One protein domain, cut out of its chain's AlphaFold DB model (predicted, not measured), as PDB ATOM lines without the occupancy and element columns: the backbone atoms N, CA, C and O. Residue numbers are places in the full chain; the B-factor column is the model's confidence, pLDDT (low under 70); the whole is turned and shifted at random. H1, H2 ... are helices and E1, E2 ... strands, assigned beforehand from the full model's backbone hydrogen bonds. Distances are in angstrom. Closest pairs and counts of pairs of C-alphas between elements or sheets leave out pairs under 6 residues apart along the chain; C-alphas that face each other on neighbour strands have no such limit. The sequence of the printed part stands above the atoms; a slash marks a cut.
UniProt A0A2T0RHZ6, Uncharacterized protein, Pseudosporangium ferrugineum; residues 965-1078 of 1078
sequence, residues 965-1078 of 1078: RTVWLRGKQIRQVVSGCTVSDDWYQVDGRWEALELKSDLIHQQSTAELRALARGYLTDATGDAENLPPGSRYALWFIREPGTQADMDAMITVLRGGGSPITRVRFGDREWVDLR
ATOM      1  N   ARG A 965     292.058 -89.675  25.746       83.69
ATOM      2  CA  ARG A 965     292.478 -88.387  26.290       83.69
ATOM      3  C   ARG A 965     291.922 -88.314  27.700       83.69
ATOM      4  O   ARG A 965     290.707 -88.393  27.902       83.69
ATOM      5  N   THR A 966     292.809 -88.273  28.679       90.00
ATOM      6  CA  THR A 966     292.396 -88.196  30.073       90.00
ATOM      7  C   THR A 966     292.336 -86.735  30.448       90.00
ATOM      8  O   THR A 966     293.334 -86.026  30.334       90.00
ATOM      9  N   VAL A 967     291.154 -86.298  30.870       95.25
ATOM     10  CA  VAL A 967     290.938 -84.934  31.333       95.25
ATOM     11  C   VAL A 967     291.068 -84.923  32.848       95.25
ATOM     12  O   VAL A 967     290.400 -85.702  33.530       95.25
ATOM     13  N   TRP A 968     291.917 -84.050  33.370       95.94
ATOM     14  CA  TRP A 968     292.238 -83.951  34.787       95.94
ATOM     15  C   TRP A 968     291.968 -82.543  35.303       95.94
ATOM     16  O   TRP A 968     292.301 -81.556  34.656       95.94
ATOM     17  N   LEU A 969     291.364 -82.452  36.483       96.88
ATOM     18  CA  LEU A 969     291.158 -81.194  37.192       96.88
ATOM     19  C   LEU A 969     291.392 -81.435  38.682       96.88
ATOM     20  O   LEU A 969     290.700 -82.252  39.297       96.88
ATOM     21  N   ARG A 970     292.363 -80.722  39.264       95.81
ATOM     22  CA  ARG A 970     292.729 -80.817  40.692       95.81
ATOM     23  C   ARG A 970     292.918 -82.263  41.186       95.81
ATOM     24  O   ARG A 970     292.343 -82.678  42.194       95.81
ATOM     25  N   GLY A 971     293.661 -83.061  40.428       95.38
ATOM     26  CA  GLY A 971     293.982 -84.455  40.727       95.38
ATOM     27  C   GLY A 971     292.868 -85.466  40.455       95.38
ATOM     28  O   GLY A 971     293.064 -86.657  40.696       95.38
ATOM     29  N   LYS A 972     291.703 -85.035  39.955       95.88
ATOM     30  CA  LYS A 972     290.574 -85.917  39.632       95.88
ATOM     31  C   LYS A 972     290.385 -86.042  38.130       95.88
ATOM     32  O   LYS A 972     290.377 -85.041  37.418       95.88
ATOM     33  N   GLN A 973     290.172 -87.271  37.667       95.81
ATOM     34  CA  GLN A 973     289.796 -87.517  36.281       95.81
ATOM     35  C   GLN A 973     288.340 -87.092  36.072       95.81
ATOM     36  O   GLN A 973     287.444 -87.551  36.784       95.81
ATOM     37  N   ILE A 974     288.102 -86.237  35.088       95.69
ATOM     38  CA  ILE A 974     286.773 -85.771  34.692       95.69
ATOM     39  C   ILE A 974     286.441 -86.253  33.276       95.69
ATOM     40  O   ILE A 974     287.308 -86.700  32.527       95.69
ATOM     41  N   ARG A 975     285.153 -86.222  32.915       91.25
ATOM     42  CA  ARG A 975     284.668 -86.728  31.615       91.25
ATOM     43  C   ARG A 975     284.564 -85.660  30.528       91.25
ATOM     44  O   ARG A 975     284.436 -86.012  29.362       91.25
ATOM     45  N   GLN A 976     284.566 -84.384  30.901       91.25
ATOM     46  CA  GLN A 976     284.370 -83.257  29.994       91.25
ATOM     47  C   GLN A 976     285.521 -82.268  30.137       91.25
ATOM     48  O   GLN A 976     286.018 -82.055  31.239       91.25
ATOM     49  N   VAL A 977     285.921 -81.662  29.019       91.31
ATOM     50  CA  VAL A 977     286.894 -80.568  29.005       91.31
ATOM     51  C   VAL A 977     286.212 -79.326  29.570       91.31
ATOM     52  O   VAL A 977     285.235 -78.845  29.000       91.31
ATOM     53  N   VAL A 978     286.713 -78.827  30.696       92.19
ATOM     54  CA  VAL A 978     286.254 -77.586  31.335       92.19
ATOM     55  C   VAL A 978     287.410 -76.595  31.427       92.19
ATOM     56  O   VAL A 978     288.576 -76.974  31.315       92.19
ATOM     57  N   SER A 979     287.103 -75.313  31.624       93.75
ATOM     58  CA  SER A 979     288.144 -74.295  31.782       93.75
ATOM     59  C   SER A 979     289.095 -74.652  32.932       93.75
ATOM     60  O   SER A 979     288.646 -75.021  34.019       93.75
ATOM     61  N   GLY A 980     290.401 -74.558  32.675       92.56
ATOM     62  CA  GLY A 980     291.453 -74.847  33.648       92.56
ATOM     63  C   GLY A 980     291.746 -76.329  33.886       92.56
ATOM     64  O   GLY A 980     292.472 -76.622  34.827       92.56
ATOM     65  N   CYS A 981     291.196 -77.259  33.097       95.69
ATOM     66  CA  CYS A 981     291.593 -78.671  33.144       95.69
ATOM     67  C   CYS A 981     292.813 -78.960  32.259       95.69
ATOM     68  O   CYS A 981     293.069 -78.252  31.287       95.69
ATOM     69  N   THR A 982     293.505 -80.055  32.559       95.25
ATOM     70  CA  THR A 982     294.597 -80.595  31.746       95.25
ATOM     71  C   THR A 982     294.095 -81.777  30.933       95.25
ATOM     72  O   THR A 982     293.462 -82.687  31.474       95.25
ATOM     73  N   VAL A 983     294.385 -81.789  29.636       93.81
ATOM     74  CA  VAL A 983     294.010 -82.871  28.720       93.81
ATOM     75  C   VAL A 983     295.279 -83.550  28.236       93.81
ATOM     76  O   VAL A 983     295.953 -83.014  27.371       93.81
ATOM     77  N   SER A 984     295.575 -84.731  28.773       93.12
ATOM     78  CA  SER A 984     296.757 -85.491  28.358       93.12
ATOM     79  C   SER A 984     296.446 -86.402  27.169       93.12
ATOM     80  O   SER A 984     295.393 -87.053  27.148       93.12
ATOM     81  N   ASP A 985     297.372 -86.472  26.208       91.81
ATOM     82  CA  ASP A 985     297.259 -87.301  24.999       91.81
ATOM     83  C   ASP A 985     297.312 -88.804  25.309       91.81
ATOM     84  O   ASP A 985     296.689 -89.611  24.615       91.81
ATOM     85  N   ASP A 986     298.035 -89.190  26.364       91.56
ATOM     86  CA  ASP A 986     298.076 -90.561  26.873       91.56
ATOM     87  C   ASP A 986     298.443 -90.590  28.362       91.56
ATOM     88  O   ASP A 986     299.171 -89.738  28.861       91.56
ATOM     89  N   TRP A 987     297.979 -91.612  29.071       91.12
ATOM     90  CA  TRP A 987     298.137 -91.739  30.516       91.12
ATOM     91  C   TRP A 987     298.544 -93.160  30.889       91.12
ATOM     92  O   TRP A 987     297.778 -94.111  30.703       91.12
ATOM     93  N   TYR A 988     299.759 -93.329  31.410       90.44
ATOM     94  CA  TYR A 988     300.301 -94.658  31.706       90.44
ATOM     95  C   TYR A 988     301.300 -94.663  32.857       90.44
ATOM     96  O   TYR A 988     301.792 -93.624  33.279       90.44
ATOM     97  N   GLN A 989     301.582 -95.856  33.384       89.62
ATOM     98  CA  GLN A 989     302.568 -96.031  34.445       89.62
ATOM     99  C   GLN A 989     303.965 -96.323  33.896       89.62
ATOM    100  O   GLN A 989     304.127 -97.134  32.981       89.62
ATOM    101  N   VAL A 990     304.964 -95.699  34.515       87.81
ATOM    102  CA  VAL A 990     306.398 -95.899  34.294       87.81
ATOM    103  C   VAL A 990     307.054 -95.969  35.661       87.81
ATOM    104  O   VAL A 990     306.878 -95.067  36.480       87.81
ATOM    105  N   ASP A 991     307.747 -97.069  35.946       88.31
ATOM    106  CA  ASP A 991     308.417 -97.302  37.232       88.31
ATOM    107  C   ASP A 991     307.499 -97.070  38.452       88.31
ATOM    108  O   ASP A 991     307.872 -96.446  39.447       88.31
ATOM    109  N   GLY A 992     306.246 -97.533  38.348       89.25
ATOM    110  CA  GLY A 992     305.235 -97.417  39.405       89.25
ATOM    111  C   GLY A 992     304.645 -96.015  39.597       89.25
ATOM    112  O   GLY A 992     303.872 -95.808  40.531       89.25
ATOM    113  N   ARG A 993     304.976 -95.046  38.736       88.88
ATOM    114  CA  ARG A 993     304.419 -93.686  38.762       88.88
ATOM    115  C   ARG A 993     303.617 -93.412  37.506       88.88
ATOM    116  O   ARG A 993     303.961 -93.896  36.436       88.88
ATOM    117  N   TRP A 994     302.553 -92.634  37.638       92.88
ATOM    118  CA  TRP A 994     301.761 -92.224  36.489       92.88
ATOM    119  C   TRP A 994     302.410 -91.053  35.752       92.88
ATOM    120  O   TRP A 994     302.870 -90.092  36.374       92.88
ATOM    121  N   GLU A 995     302.422 -91.139  34.428       93.06
ATOM    122  CA  GLU A 995     302.897 -90.093  33.536       93.06
ATOM    123  C   GLU A 995     301.797 -89.669  32.559       93.06
ATOM    124  O   GLU A 995     301.161 -90.513  31.917       93.06
ATOM    125  N   ALA A 996     301.615 -88.354  32.442       95.25
ATOM    126  CA  ALA A 996     300.897 -87.700  31.361       95.25
ATOM    127  C   ALA A 996     301.849 -87.519  30.182       95.25
ATOM    128  O   ALA A 996     302.893 -86.869  30.299       95.25
ATOM    129  N   LEU A 997     301.494 -88.107  29.045       95.19
ATOM    130  CA  LEU A 997     302.183 -87.880  27.787       95.19
ATOM    131  C   LEU A 997     301.558 -86.698  27.065       95.19
ATOM    132  O   LEU A 997     300.340 -86.601  26.933       95.19
ATOM    133  N   GLU A 998     302.439 -85.871  26.533       95.25
ATOM    134  CA  GLU A 998     302.127 -84.750  25.663       95.25
ATOM    135  C   GLU A 998     302.886 -84.942  24.346       95.25
ATOM    136  O   GLU A 998     304.121 -84.855  24.291       95.25
ATOM    137  N   LEU A 999     302.152 -85.234  23.278       95.25
ATOM    138  CA  LEU A 999     302.684 -85.451  21.942       95.25
ATOM    139  C   LEU A 999     302.716 -84.123  21.181       95.25
ATOM    140  O   LEU A 999     301.692 -83.493  20.928       95.25
ATOM    141  N   LYS A1000     303.902 -83.699  20.749       96.06
ATOM    142  CA  LYS A1000     304.096 -82.440  20.022       96.06
ATOM    143  C   LYS A1000     304.409 -82.711  18.555       96.06
ATOM    144  O   LYS A1000     305.344 -83.444  18.220       96.06
ATOM    145  N   SER A1001     303.596 -82.119  17.677       95.12
ATOM    146  CA  SER A1001     303.669 -82.277  16.212       95.12
ATOM    147  C   SER A1001     304.315 -81.092  15.492       95.12
ATOM    148  O   SER A1001     304.264 -80.991  14.265       95.12
ATOM    149  N   ASP A1002     304.911 -80.186  16.258       91.50
ATOM    150  CA  ASP A1002     305.464 -78.924  15.795       91.50
ATOM    151  C   ASP A1002     306.624 -79.107  14.809       91.50
ATOM    152  O   ASP A1002     307.372 -80.089  14.830       91.50
ATOM    153  N   LEU A1003     306.790 -78.123  13.921       90.81
ATOM    154  CA  LEU A1003     307.823 -78.121  12.881       90.81
ATOM    155  C   LEU A1003     309.190 -77.706  13.452       90.81
ATOM    156  O   LEU A1003     309.876 -76.867  12.881       90.81
ATOM    157  N   ILE A1004     309.606 -78.311  14.570       94.19
ATOM    158  CA  ILE A1004     310.810 -77.906  15.317       94.19
ATOM    159  C   ILE A1004     312.101 -78.034  14.493       94.19
ATOM    160  O   ILE A1004     313.010 -77.235  14.642       94.19
ATOM    161  N   HIS A1005     312.149 -78.964  13.538       93.25
ATOM    162  CA  HIS A1005     313.245 -79.102  12.567       93.25
ATOM    163  C   HIS A1005     313.470 -77.882  11.650       93.25
ATOM    164  O   HIS A1005     314.442 -77.866  10.900       93.25
ATOM    165  N   GLN A1006     312.557 -76.905  11.644       93.75
ATOM    166  CA  GLN A1006     312.624 -75.694  10.812       93.75
ATOM    167  C   GLN A1006     312.908 -74.428  11.632       93.75
ATOM    168  O   GLN A1006     312.916 -73.336  11.069       93.75
ATOM    169  N   GLN A1007     313.091 -74.553  12.946       95.06
ATOM    170  CA  GLN A1007     313.256 -73.424  13.857       95.06
ATOM    171  C   GLN A1007     314.734 -73.190  14.181       95.06
ATOM    172  O   GLN A1007     315.526 -74.125  14.266       95.06
ATOM    173  N   SER A1008     315.106 -71.933  14.397       96.44
ATOM    174  CA  SER A1008     316.418 -71.563  14.928       96.44
ATOM    175  C   SER A1008     316.571 -71.991  16.392       96.44
ATOM    176  O   SER A1008     315.595 -72.098  17.135       96.44
ATOM    177  N   THR A1009     317.810 -72.134  16.873       96.56
ATOM    178  CA  THR A1009     318.094 -72.465  18.283       96.56
ATOM    179  C   THR A1009     317.407 -71.510  19.273       96.56
ATOM    180  O   THR A1009     316.982 -71.917  20.355       96.56
ATOM    181  N   ALA A1010     317.286 -70.223  18.927       96.19
ATOM    182  CA  ALA A1010     316.619 -69.233  19.771       96.19
ATOM    183  C   ALA A1010     315.102 -69.476  19.863       96.19
ATOM    184  O   ALA A1010     314.540 -69.421  20.960       96.19
ATOM    185  N   GLU A1011     314.464 -69.795  18.734       96.44
ATOM    186  CA  GLU A1011     313.046 -70.160  18.661       96.44
ATOM    187  C   GLU A1011     312.778 -71.474  19.396       96.44
ATOM    188  O   GLU A1011     311.847 -71.538  20.191       96.44
ATOM    189  N   LEU A1012     313.652 -72.471  19.253       97.38
ATOM    190  CA  LEU A1012     313.557 -73.741  19.975       97.38
ATOM    191  C   LEU A1012     313.646 -73.565  21.495       97.38
ATOM    192  O   LEU A1012     312.873 -74.168  22.240       97.38
ATOM    193  N   ARG A1013     314.538 -72.691  21.981       97.38
ATOM    194  CA  ARG A1013     314.597 -72.326  23.410       97.38
ATOM    195  C   ARG A1013     313.344 -71.595  23.878       97.38
ATOM    196  O   ARG A1013     312.972 -71.717  25.042       97.38
ATOM    197  N   ALA A1014     312.751 -70.754  23.033       95.62
ATOM    198  CA  ALA A1014     311.505 -70.064  23.358       95.62
ATOM    199  C   ALA A1014     310.330 -71.050  23.405       95.62
ATOM    200  O   ALA A1014     309.561 -71.035  24.362       95.62
ATOM    201  N   LEU A1015     310.263 -71.965  22.440       96.25
ATOM    202  CA  LEU A1015     309.261 -73.019  22.369       96.25
ATOM    203  C   LEU A1015     309.348 -73.962  23.580       96.25
ATOM    204  O   LEU A1015     308.344 -74.217  24.239       96.25
ATOM    205  N   ALA A1016     310.554 -74.417  23.935       97.06
ATOM    206  CA  ALA A1016     310.778 -75.243  25.122       97.06
ATOM    207  C   ALA A1016     310.353 -74.533  26.426       97.06
ATOM    208  O   ALA A1016     309.804 -75.176  27.318       97.06
ATOM    209  N   ARG A1017     310.547 -73.207  26.528       97.38
ATOM    210  CA  ARG A1017     310.060 -72.400  27.664       97.38
ATOM    211  C   ARG A1017     308.533 -72.330  27.709       97.38
ATOM    212  O   ARG A1017     307.975 -72.343  28.803       97.38
ATOM    213  N   GLY A1018     307.881 -72.278  26.547       96.06
ATOM    214  CA  GLY A1018     306.425 -72.371  26.429       96.06
ATOM    215  C   GLY A1018     305.909 -73.677  27.029       96.06
ATOM    216  O   GLY A1018     305.172 -73.641  28.005       96.06
ATOM    217  N   TYR A1019     306.415 -74.822  26.559       96.25
ATOM    218  CA  TYR A1019     305.978 -76.121  27.087       96.25
ATOM    219  C   TYR A1019     306.300 -76.333  28.562       96.25
ATOM    220  O   TYR A1019     305.530 -76.988  29.256       96.25
ATOM    221  N   LEU A1020     307.425 -75.807  29.051       95.81
ATOM    222  CA  LEU A1020     307.730 -75.858  30.477       95.81
ATOM    223  C   LEU A1020     306.707 -75.054  31.289       95.81
ATOM    224  O   LEU A1020     306.244 -75.532  32.323       95.81
ATOM    225  N   THR A1021     306.351 -73.855  30.822       95.31
ATOM    226  CA  THR A1021     305.313 -73.019  31.443       95.31
ATOM    227  C   THR A1021     303.968 -73.744  31.453       95.31
ATOM    228  O   THR A1021     303.365 -73.858  32.518       95.31
ATOM    229  N   ASP A1022     303.546 -74.294  30.310       94.19
ATOM    230  CA  ASP A1022     302.280 -75.026  30.174       94.19
ATOM    231  C   ASP A1022     302.245 -76.241  31.110       94.19
ATOM    232  O   ASP A1022     301.353 -76.355  31.945       94.19
ATOM    233  N   ALA A1023     303.283 -77.085  31.077       94.81
ATOM    234  CA  ALA A1023     303.377 -78.261  31.940       94.81
ATOM    235  C   ALA A1023     303.396 -77.897  33.434       94.81
ATOM    236  O   ALA A1023     302.885 -78.653  34.257       94.81
ATOM    237  N   THR A1024     303.976 -76.747  33.796       93.94
ATOM    238  CA  THR A1024     303.968 -76.239  35.178       93.94
ATOM    239  C   THR A1024     302.564 -75.834  35.610       93.94
ATOM    240  O   THR A1024     302.144 -76.219  36.698       93.94
ATOM    241  N   GLY A1025     301.820 -75.121  34.759       92.12
ATOM    242  CA  GLY A1025     300.419 -74.783  35.029       92.12
ATOM    243  C   GLY A1025     299.519 -76.018  35.094       92.12
ATOM    244  O   GLY A1025     298.663 -76.128  35.968       92.12
ATOM    245  N   ASP A1026     299.763 -76.990  34.218       94.44
ATOM    246  CA  ASP A1026     298.986 -78.221  34.143       94.44
ATOM    247  C   ASP A1026     299.326 -79.232  35.258       94.44
ATOM    248  O   ASP A1026     298.547 -80.142  35.558       94.44
ATOM    249  N   ALA A1027     300.487 -79.115  35.911       93.69
ATOM    250  CA  ALA A1027     300.907 -80.039  36.968       93.69
ATOM    251  C   ALA A1027     299.972 -80.038  38.185       93.69
ATOM    252  O   ALA A1027     299.792 -81.086  38.807       93.69
ATOM    253  N   GLU A1028     299.332 -78.910  38.494       93.94
ATOM    254  CA  GLU A1028     298.379 -78.802  39.608       93.94
ATOM    255  C   GLU A1028     297.089 -79.605  39.374       93.94
ATOM    256  O   GLU A1028     296.375 -79.962  40.318       93.94
ATOM    257  N   ASN A1029     296.781 -79.907  38.113       96.75
ATOM    258  CA  ASN A1029     295.583 -80.642  37.741       96.75
ATOM    259  C   ASN A1029     295.767 -82.151  37.734       96.75
ATOM    260  O   ASN A1029     294.775 -82.871  37.878       96.75
ATOM    261  N   LEU A1030     296.996 -82.639  37.582       95.38
ATOM    262  CA  LEU A1030     297.279 -84.067  37.613       95.38
ATOM    263  C   LEU A1030     297.225 -84.625  39.044       95.38
ATOM    264  O   LEU A1030     297.365 -83.886  40.019       95.38
ATOM    265  N   PRO A1031     297.024 -85.946  39.213       94.94
ATOM    266  CA  PRO A1031     297.113 -86.578  40.524       94.94
ATOM    267  C   PRO A1031     298.456 -86.279  41.208       94.94
ATOM    268  O   PRO A1031     299.492 -86.275  40.533       94.94
ATOM    269  N   PRO A1032     298.493 -86.082  42.537       92.88
ATOM    270  CA  PRO A1032     299.745 -85.847  43.250       92.88
ATOM    271  C   PRO A1032     300.798 -86.926  42.958       92.88
ATOM    272  O   PRO A1032     300.509 -88.120  42.994       92.88
ATOM    273  N   GLY A1033     302.030 -86.499  42.666       89.62
ATOM    274  CA  GLY A1033     303.142 -87.397  42.326       89.62
ATOM    275  C   GLY A1033     303.188 -87.861  40.864       89.62
ATOM    276  O   GLY A1033     304.112 -88.593  40.499       89.62
ATOM    277  N   SER A1034     302.235 -87.422  40.039       92.81
ATOM    278  CA  SER A1034     302.255 -87.637  38.589       92.81
ATOM    279  C   SER A1034     303.334 -86.807  37.907       92.81
ATOM    280  O   SER A1034     303.855 -85.844  38.473       92.81
ATOM    281  N   ARG A1035     303.691 -87.202  36.689       89.31
ATOM    282  CA  ARG A1035     304.797 -86.610  35.930       89.31
ATOM    283  C   ARG A1035     304.383 -86.287  34.505       89.31
ATOM    284  O   ARG A1035     303.457 -86.905  33.992       89.31
ATOM    285  N   TYR A1036     305.122 -85.391  33.858       94.75
ATOM    286  CA  TYR A1036     305.012 -85.172  32.419       94.75
ATOM    287  C   TYR A1036     306.111 -85.886  31.647       94.75
ATOM    288  O   TYR A1036     307.283 -85.904  32.050       94.75
ATOM    289  N   ALA A1037     305.719 -86.409  30.493       96.38
ATOM    290  CA  ALA A1037     306.600 -86.852  29.434       96.38
ATOM    291  C   ALA A1037     306.271 -86.064  28.160       96.38
ATOM    292  O   ALA A1037     305.122 -86.031  27.724       96.38
ATOM    293  N   LEU A1038     307.278 -85.440  27.549       97.31
ATOM    294  CA  LEU A1038     307.120 -84.742  26.271       97.31
ATOM    295  C   LEU A1038     307.646 -85.609  25.127       97.31
ATOM    296  O   LEU A1038     308.803 -86.025  25.153       97.31
ATOM    297  N   TRP A1039     306.852 -85.826  24.082       97.44
ATOM    298  CA  TRP A1039     307.333 -86.470  22.859       97.44
ATOM    299  C   TRP A1039     307.191 -85.548  21.653       97.44
ATOM    300  O   TRP A1039     306.112 -85.386  21.092       97.44
ATOM    301  N   PHE A1040     308.314 -84.998  21.203       97.75
ATOM    302  CA  PHE A1040     308.428 -84.340  19.911       97.75
ATOM    303  C   PHE A1040     308.571 -85.394  18.818       97.75
ATOM    304  O   PHE A1040     309.576 -86.097  18.753       97.75
ATOM    305  N   ILE A1041     307.592 -85.503  17.920       96.75
ATOM    306  CA  ILE A1041     307.639 -86.516  16.847       96.75
ATOM    307  C   ILE A1041     308.725 -86.229  15.796       96.75
ATOM    308  O   ILE A1041     309.051 -87.101  14.991       96.75
ATOM    309  N   ARG A1042     309.281 -85.013  15.788       97.31
ATOM    310  CA  ARG A1042     310.383 -84.573  14.919       97.31
ATOM    311  C   ARG A1042     311.634 -84.299  15.753       97.31
ATOM    312  O   ARG A1042     311.541 -84.084  16.957       97.31
ATOM    313  N   GLU A1043     312.791 -84.288  15.104       96.69
ATOM    314  CA  GLU A1043     314.050 -83.833  15.705       96.69
ATOM    315  C   GLU A1043     314.280 -82.346  15.379       96.69
ATOM    316  O   GLU A1043     313.926 -81.926  14.280       96.69
ATOM    317  N   PRO A1044     314.876 -81.536  16.269       93.56
ATOM    318  CA  PRO A1044     315.090 -80.099  16.053       93.56
ATOM    319  C   PRO A1044     316.260 -79.752  15.108       93.56
ATOM    320  O   PRO A1044     316.651 -78.597  15.023       93.56
ATOM    321  N   GLY A1045     316.811 -80.726  14.375       90.94
ATOM    322  CA  GLY A1045     317.882 -80.516  13.396       90.94
ATOM    323  C   GLY A1045     319.240 -81.006  13.889       90.94
ATOM    324  O   GLY A1045     319.672 -82.089  13.496       90.94
ATOM    325  N   THR A1046     319.926 -80.229  14.734       94.94
ATOM    326  CA  THR A1046     321.271 -80.578  15.234       94.94
ATOM    327  C   THR A1046     321.262 -81.098  16.676       94.94
ATOM    328  O   THR A1046     320.304 -80.908  17.425       94.94
ATOM    329  N   GLN A1047     322.360 -81.739  17.104       96.06
ATOM    330  CA  GLN A1047     322.523 -82.143  18.506       96.06
ATOM    331  C   GLN A1047     322.531 -80.932  19.452       96.06
ATOM    332  O   GLN A1047     321.879 -80.969  20.490       96.06
ATOM    333  N   ALA A1048     323.186 -79.836  19.051       96.50
ATOM    334  CA  ALA A1048     323.234 -78.600  19.831       96.50
ATOM    335  C   ALA A1048     321.838 -77.986  20.046       96.50
ATOM    336  O   ALA A1048     321.563 -77.427  21.107       96.50
ATOM    337  N   ASP A1049     320.944 -78.124  19.065       97.44
ATOM    338  CA  ASP A1049     319.557 -77.667  19.161       97.44
ATOM    339  C   ASP A1049     318.731 -78.512  20.142       97.44
ATOM    340  O   ASP A1049     317.992 -77.960  20.961       97.44
ATOM    341  N   MET A1050     318.898 -79.842  20.129       97.44
ATOM    342  CA  MET A1050     318.285 -80.708  21.147       97.44
ATOM    343  C   MET A1050     318.805 -80.381  22.541       97.44
ATOM    344  O   MET A1050     318.007 -80.232  23.464       97.44
ATOM    345  N   ASP A1051     320.121 -80.227  22.698       97.38
ATOM    346  CA  ASP A1051     320.747 -79.918  23.985       97.38
ATOM    347  C   ASP A1051     320.258 -78.560  24.515       97.38
ATOM    348  O   ASP A1051     320.008 -78.401  25.713       97.38
ATOM    349  N   ALA A1052     320.037 -77.586  23.624       97.19
ATOM    350  CA  ALA A1052     319.450 -76.296  23.966       97.19
ATOM    351  C   ALA A1052     318.003 -76.420  24.474       97.19
ATOM    352  O   ALA A1052     317.656 -75.756  25.453       97.19
ATOM    353  N   MET A1053     317.169 -77.267  23.857       98.25
ATOM    354  CA  MET A1053     315.816 -77.547  24.353       98.25
ATOM    355  C   MET A1053     315.846 -78.306  25.682       98.25
ATOM    356  O   MET A1053     315.169 -77.904  26.624       98.25
ATOM    357  N   ILE A1054     316.662 -79.360  25.790       98.19
ATOM    358  CA  ILE A1054     316.824 -80.165  27.011       98.19
ATOM    359  C   ILE A1054     317.249 -79.276  28.180       98.19
ATOM    360  O   ILE A1054     316.659 -79.360  29.250       98.19
ATOM    361  N   THR A1055     318.214 -78.376  27.970       97.81
ATOM    362  CA  THR A1055     318.683 -77.434  28.999       97.81
ATOM    363  C   THR A1055     317.542 -76.577  29.548       97.81
ATOM    364  O   THR A1055     317.464 -76.362  30.754       97.81
ATOM    365  N   VAL A1056     316.633 -76.115  28.684       97.69
ATOM    366  CA  VAL A1056     315.444 -75.360  29.104       97.69
ATOM    367  C   VAL A1056     314.460 -76.255  29.859       97.69
ATOM    368  O   VAL A1056     313.997 -75.876  30.929       97.69
ATOM    369  N   LEU A1057     314.157 -77.444  29.330       97.44
ATOM    370  CA  LEU A1057     313.187 -78.369  29.926       97.44
ATOM    371  C   LEU A1057     313.657 -78.947  31.276       97.44
ATOM    372  O   LEU A1057     312.816 -79.341  32.081       97.44
ATOM    373  N   ARG A1058     314.973 -78.957  31.545       96.88
ATOM    374  CA  ARG A1058     315.594 -79.290  32.846       96.88
ATOM    375  C   ARG A1058     315.545 -78.161  33.879       96.88
ATOM    376  O   ARG A1058     316.135 -78.302  34.949       96.88
ATOM    377  N   GLY A1059     314.909 -77.029  33.570       91.19
ATOM    378  CA  GLY A1059     314.812 -75.895  34.490       91.19
ATOM    379  C   GLY A1059     314.375 -76.314  35.902       91.19
ATOM    380  O   GLY A1059     313.590 -77.249  36.072       91.19
ATOM    381  N   GLY A1060     314.902 -75.637  36.927       89.69
ATOM    382  CA  GLY A1060     314.605 -75.961  38.324       89.69
ATOM    383  C   GLY A1060     313.098 -75.968  38.598       89.69
ATOM    384  O   GLY A1060     312.415 -74.992  38.304       89.69
ATOM    385  N   GLY A1061     312.589 -77.075  39.149       87.69
ATOM    386  CA  GLY A1061     311.158 -77.264  39.413       87.69
ATOM    387  C   GLY A1061     310.336 -77.785  38.230       87.69
ATOM    388  O   GLY A1061     309.119 -77.864  38.350       87.69
ATOM    389  N   SER A1062     310.969 -78.161  37.112       94.50
ATOM    390  CA  SER A1062     310.270 -78.727  35.955       94.50
ATOM    391  C   SER A1062     309.460 -79.981  36.321       94.50
ATOM    392  O   SER A1062     310.024 -80.941  36.855       94.50
ATOM    393  N   PRO A1063     308.151 -80.029  36.002       94.12
ATOM    394  CA  PRO A1063     307.344 -81.236  36.168       94.12
ATOM    395  C   PRO A1063     307.561 -82.247  35.024       94.12
ATOM    396  O   PRO A1063     307.019 -83.358  35.055       94.12
ATOM    397  N   ILE A1064     308.354 -81.879  34.010       96.56
ATOM    398  CA  ILE A1064     308.694 -82.718  32.862       96.56
ATOM    399  C   ILE A1064     309.886 -83.586  33.237       96.56
ATOM    400  O   ILE A1064     310.994 -83.104  33.454       96.56
ATOM    401  N   THR A1065     309.661 -84.892  33.293       95.25
ATOM    402  CA  THR A1065     310.672 -85.839  33.780       95.25
ATOM    403  C   THR A1065     311.473 -86.494  32.676       95.25
ATOM    404  O   THR A1065     312.589 -86.941  32.919       95.25
ATOM    405  N   ARG A1066     310.930 -86.540  31.461       96.94
ATOM    406  CA  ARG A1066     311.640 -87.055  30.296       96.94
ATOM    407  C   ARG A1066     311.104 -86.463  29.008       96.94
ATOM    408  O   ARG A1066     309.934 -86.086  28.914       96.94
ATOM    409  N   VAL A1067     311.976 -86.409  28.013       97.88
ATOM    410  CA  VAL A1067     311.658 -85.917  26.674       97.88
ATOM    411  C   VAL A1067     312.140 -86.894  25.613       97.88
ATOM    412  O   VAL A1067     313.174 -87.538  25.773       97.88
ATOM    413  N   ARG A1068     311.395 -87.007  24.518       97.44
ATOM    414  CA  ARG A1068     311.771 -87.779  23.333       97.44
ATOM    415  C   ARG A1068     311.729 -86.888  22.097       97.44
ATOM    416  O   ARG A1068     310.769 -86.141  21.925       97.44
ATOM    417  N   PHE A1069     312.728 -87.017  21.226       97.62
ATOM    418  CA  PHE A1069     312.790 -86.352  19.920       97.62
ATOM    419  C   PHE A1069     312.813 -87.397  18.803       97.62
ATOM    420  O   PHE A1069     313.637 -88.308  18.827       97.62
ATOM    421  N   GLY A1070     311.915 -87.280  17.828       95.88
ATOM    422  CA  GLY A1070     311.824 -88.234  16.727       95.88
ATOM    423  C   GLY A1070     311.485 -89.651  17.200       95.88
ATOM    424  O   GLY A1070     310.567 -89.860  18.001       95.88
ATOM    425  N   ASP A1071     312.227 -90.625  16.683       94.19
ATOM    426  CA  ASP A1071     312.181 -92.028  17.090       94.19
ATOM    427  C   ASP A1071     313.276 -92.414  18.098       94.19
ATOM    428  O   ASP A1071     313.307 -93.573  18.519       94.19
ATOM    429  N   ARG A1072     314.092 -91.458  18.567       94.94
ATOM    430  CA  ARG A1072     315.165 -91.688  19.551       94.94
ATOM    431  C   ARG A1072     314.653 -92.218  20.888       94.94
ATOM    432  O   ARG A1072     313.454 -92.214  21.166       94.94
ATOM    433  N   GLU A1073     315.576 -92.666  21.729       95.75
ATOM    434  CA  GLU A1073     315.273 -93.050  23.105       95.75
ATOM    435  C   GLU A1073     314.831 -91.849  23.958       95.75
ATOM    436  O   GLU A1073     315.080 -90.687  23.628       95.75
ATOM    437  N   TRP A1074     314.135 -92.144  25.055       96.81
ATOM    438  CA  TRP A1074     313.740 -91.142  26.040       96.81
ATOM    439  C   TRP A1074     314.970 -90.602  26.776       96.81
ATOM    440  O   TRP A1074     315.772 -91.372  27.295       96.81
ATOM    441  N   VAL A1075     315.082 -89.279  26.873       96.94
ATOM    442  CA  VAL A1075     316.107 -88.587  27.659       96.94
ATOM    443  C   VAL A1075     315.522 -88.234  29.023       96.94
ATOM    444  O   VAL A1075     314.550 -87.480  29.088       96.94
ATOM    445  N   ASP A1076     316.109 -88.758  30.103       95.56
ATOM    446  CA  ASP A1076     315.752 -88.357  31.471       95.56
ATOM    447  C   ASP A1076     316.223 -86.914  31.735       95.56
ATOM    448  O   ASP A1076     317.330 -86.497  31.356       95.56
ATOM    449  N   LEU A1077     315.333 -86.125  32.331       95.06
ATOM    450  CA  LEU A1077     315.547 -84.715  32.646       95.06
ATOM    451  C   LEU A1077     315.853 -84.469  34.129       95.06
ATOM    452  O   LEU A1077     316.049 -83.315  34.504       95.06
ATOM    453  N   ARG A1078     315.895 -85.522  34.950       85.69
ATOM    454  CA  ARG A1078     316.238 -85.430  36.373       85.69
ATOM    455  C   ARG A1078     317.731 -85.337  36.653       85.69
ATOM    456  O   ARG A1078     318.537 -85.839  35.837       85.69
TER     457      ARG A1078
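What this domain is: This is residues 965 to 1078 of the 1078 residues of an uncharacterized protein of Pseudosporangium ferrugineum (UniProt A0A2T0RHZ6). A strongly twisted sheet of four strands, E4 to E7, has a long helix, H1, and a shorter one, H2, side by side over one face. A small second sheet, E1 to E3, sits at one end of the domain, by residues 1022 to 1027 of H1, and in the tail residues 1075 to 1076 pair with E7. The printed part has 114 residues with two named helices and seven named strands, in the order E1 E2 E3 E4 E5 H1 E6 H2 E7. The large sheet runs E4 E5 E6 E7 and is mixed; the small one runs E2 E1 E3, all antiparallel. The class is mixed, and the whole is compact, with a radius of gyration of the C-alphas of 13.9 A and spans of 40 by 30 by 26 A.

How they stand to each other: E1, residues 966 to 969, and E2, residues 972 to 974, form a hairpin, with N 974 and O 967 within hydrogen-bond range at 2.8 A. E3, residues 982 to 984, is antiparallel to E1, with N 968 and O 982 at 2.8 A. E3 runs on into E4, residues 986 to 990, across a break of 1 residue, at 74 degrees. E4 and E5, residues 993 to 1000, form a hairpin, with N 990 and O 993 at 2.8 A. E5, H1, residues 1009 to 1027, and E6, residues 1035 to 1040, make a strand-helix-strand unit, two parallel neighbour strands with a helix between, whose crossover is right-handed; N 998 and O 1037 are 2.9 A apart. E6, H2, residues 1047 to 1057, and E7, residues 1064 to 1069, make another right-handed unit, with N 1040 and O 1068 at 2.8 A. The helices on one face of the large sheet give two layers. H1 has a height of 7.8 A over this sheet and lies over E6, only just slantwise to the strands at 33 degrees on the local plane. H2, at a height of 10.6 A, lies over E7 and runs along the strands, at 19 degrees on the local plane. H1 and H2 touch and run the same way at a shallow tilt of 31 degrees; their closest C-alphas, of Arg 1013 and Met 1053, are 5.4 A apart. H1 is also on the small sheet, where the C-alphas of Thr 982 in E3 and Asp 1026 are 5.5 A apart; H2 is not on it. In H1 and H2 every O i to N i+4 pair is within hydrogen-bond range.

Where its parts are: E1 begins at C-alpha 966, (292.396, -88.196, 30.073). E5 measures 21.9 A from first to last C-alpha, H1 26.5 A, E6 16.6 A, H2 15.2 A and E7 14.1 A. H1 begins at C-alpha 1009, (318.094, -72.465, 18.283), and E7 ends at C-alpha 1069, (312.790, -86.352, 19.920).

The domain as a whole: The two C-alphas farthest apart, of Arg 975 and Ala 1048, are 41.1 A apart. The printed part has no cut and no long link. Its mean pLDDT is 94.4, and no printed residue is under 70.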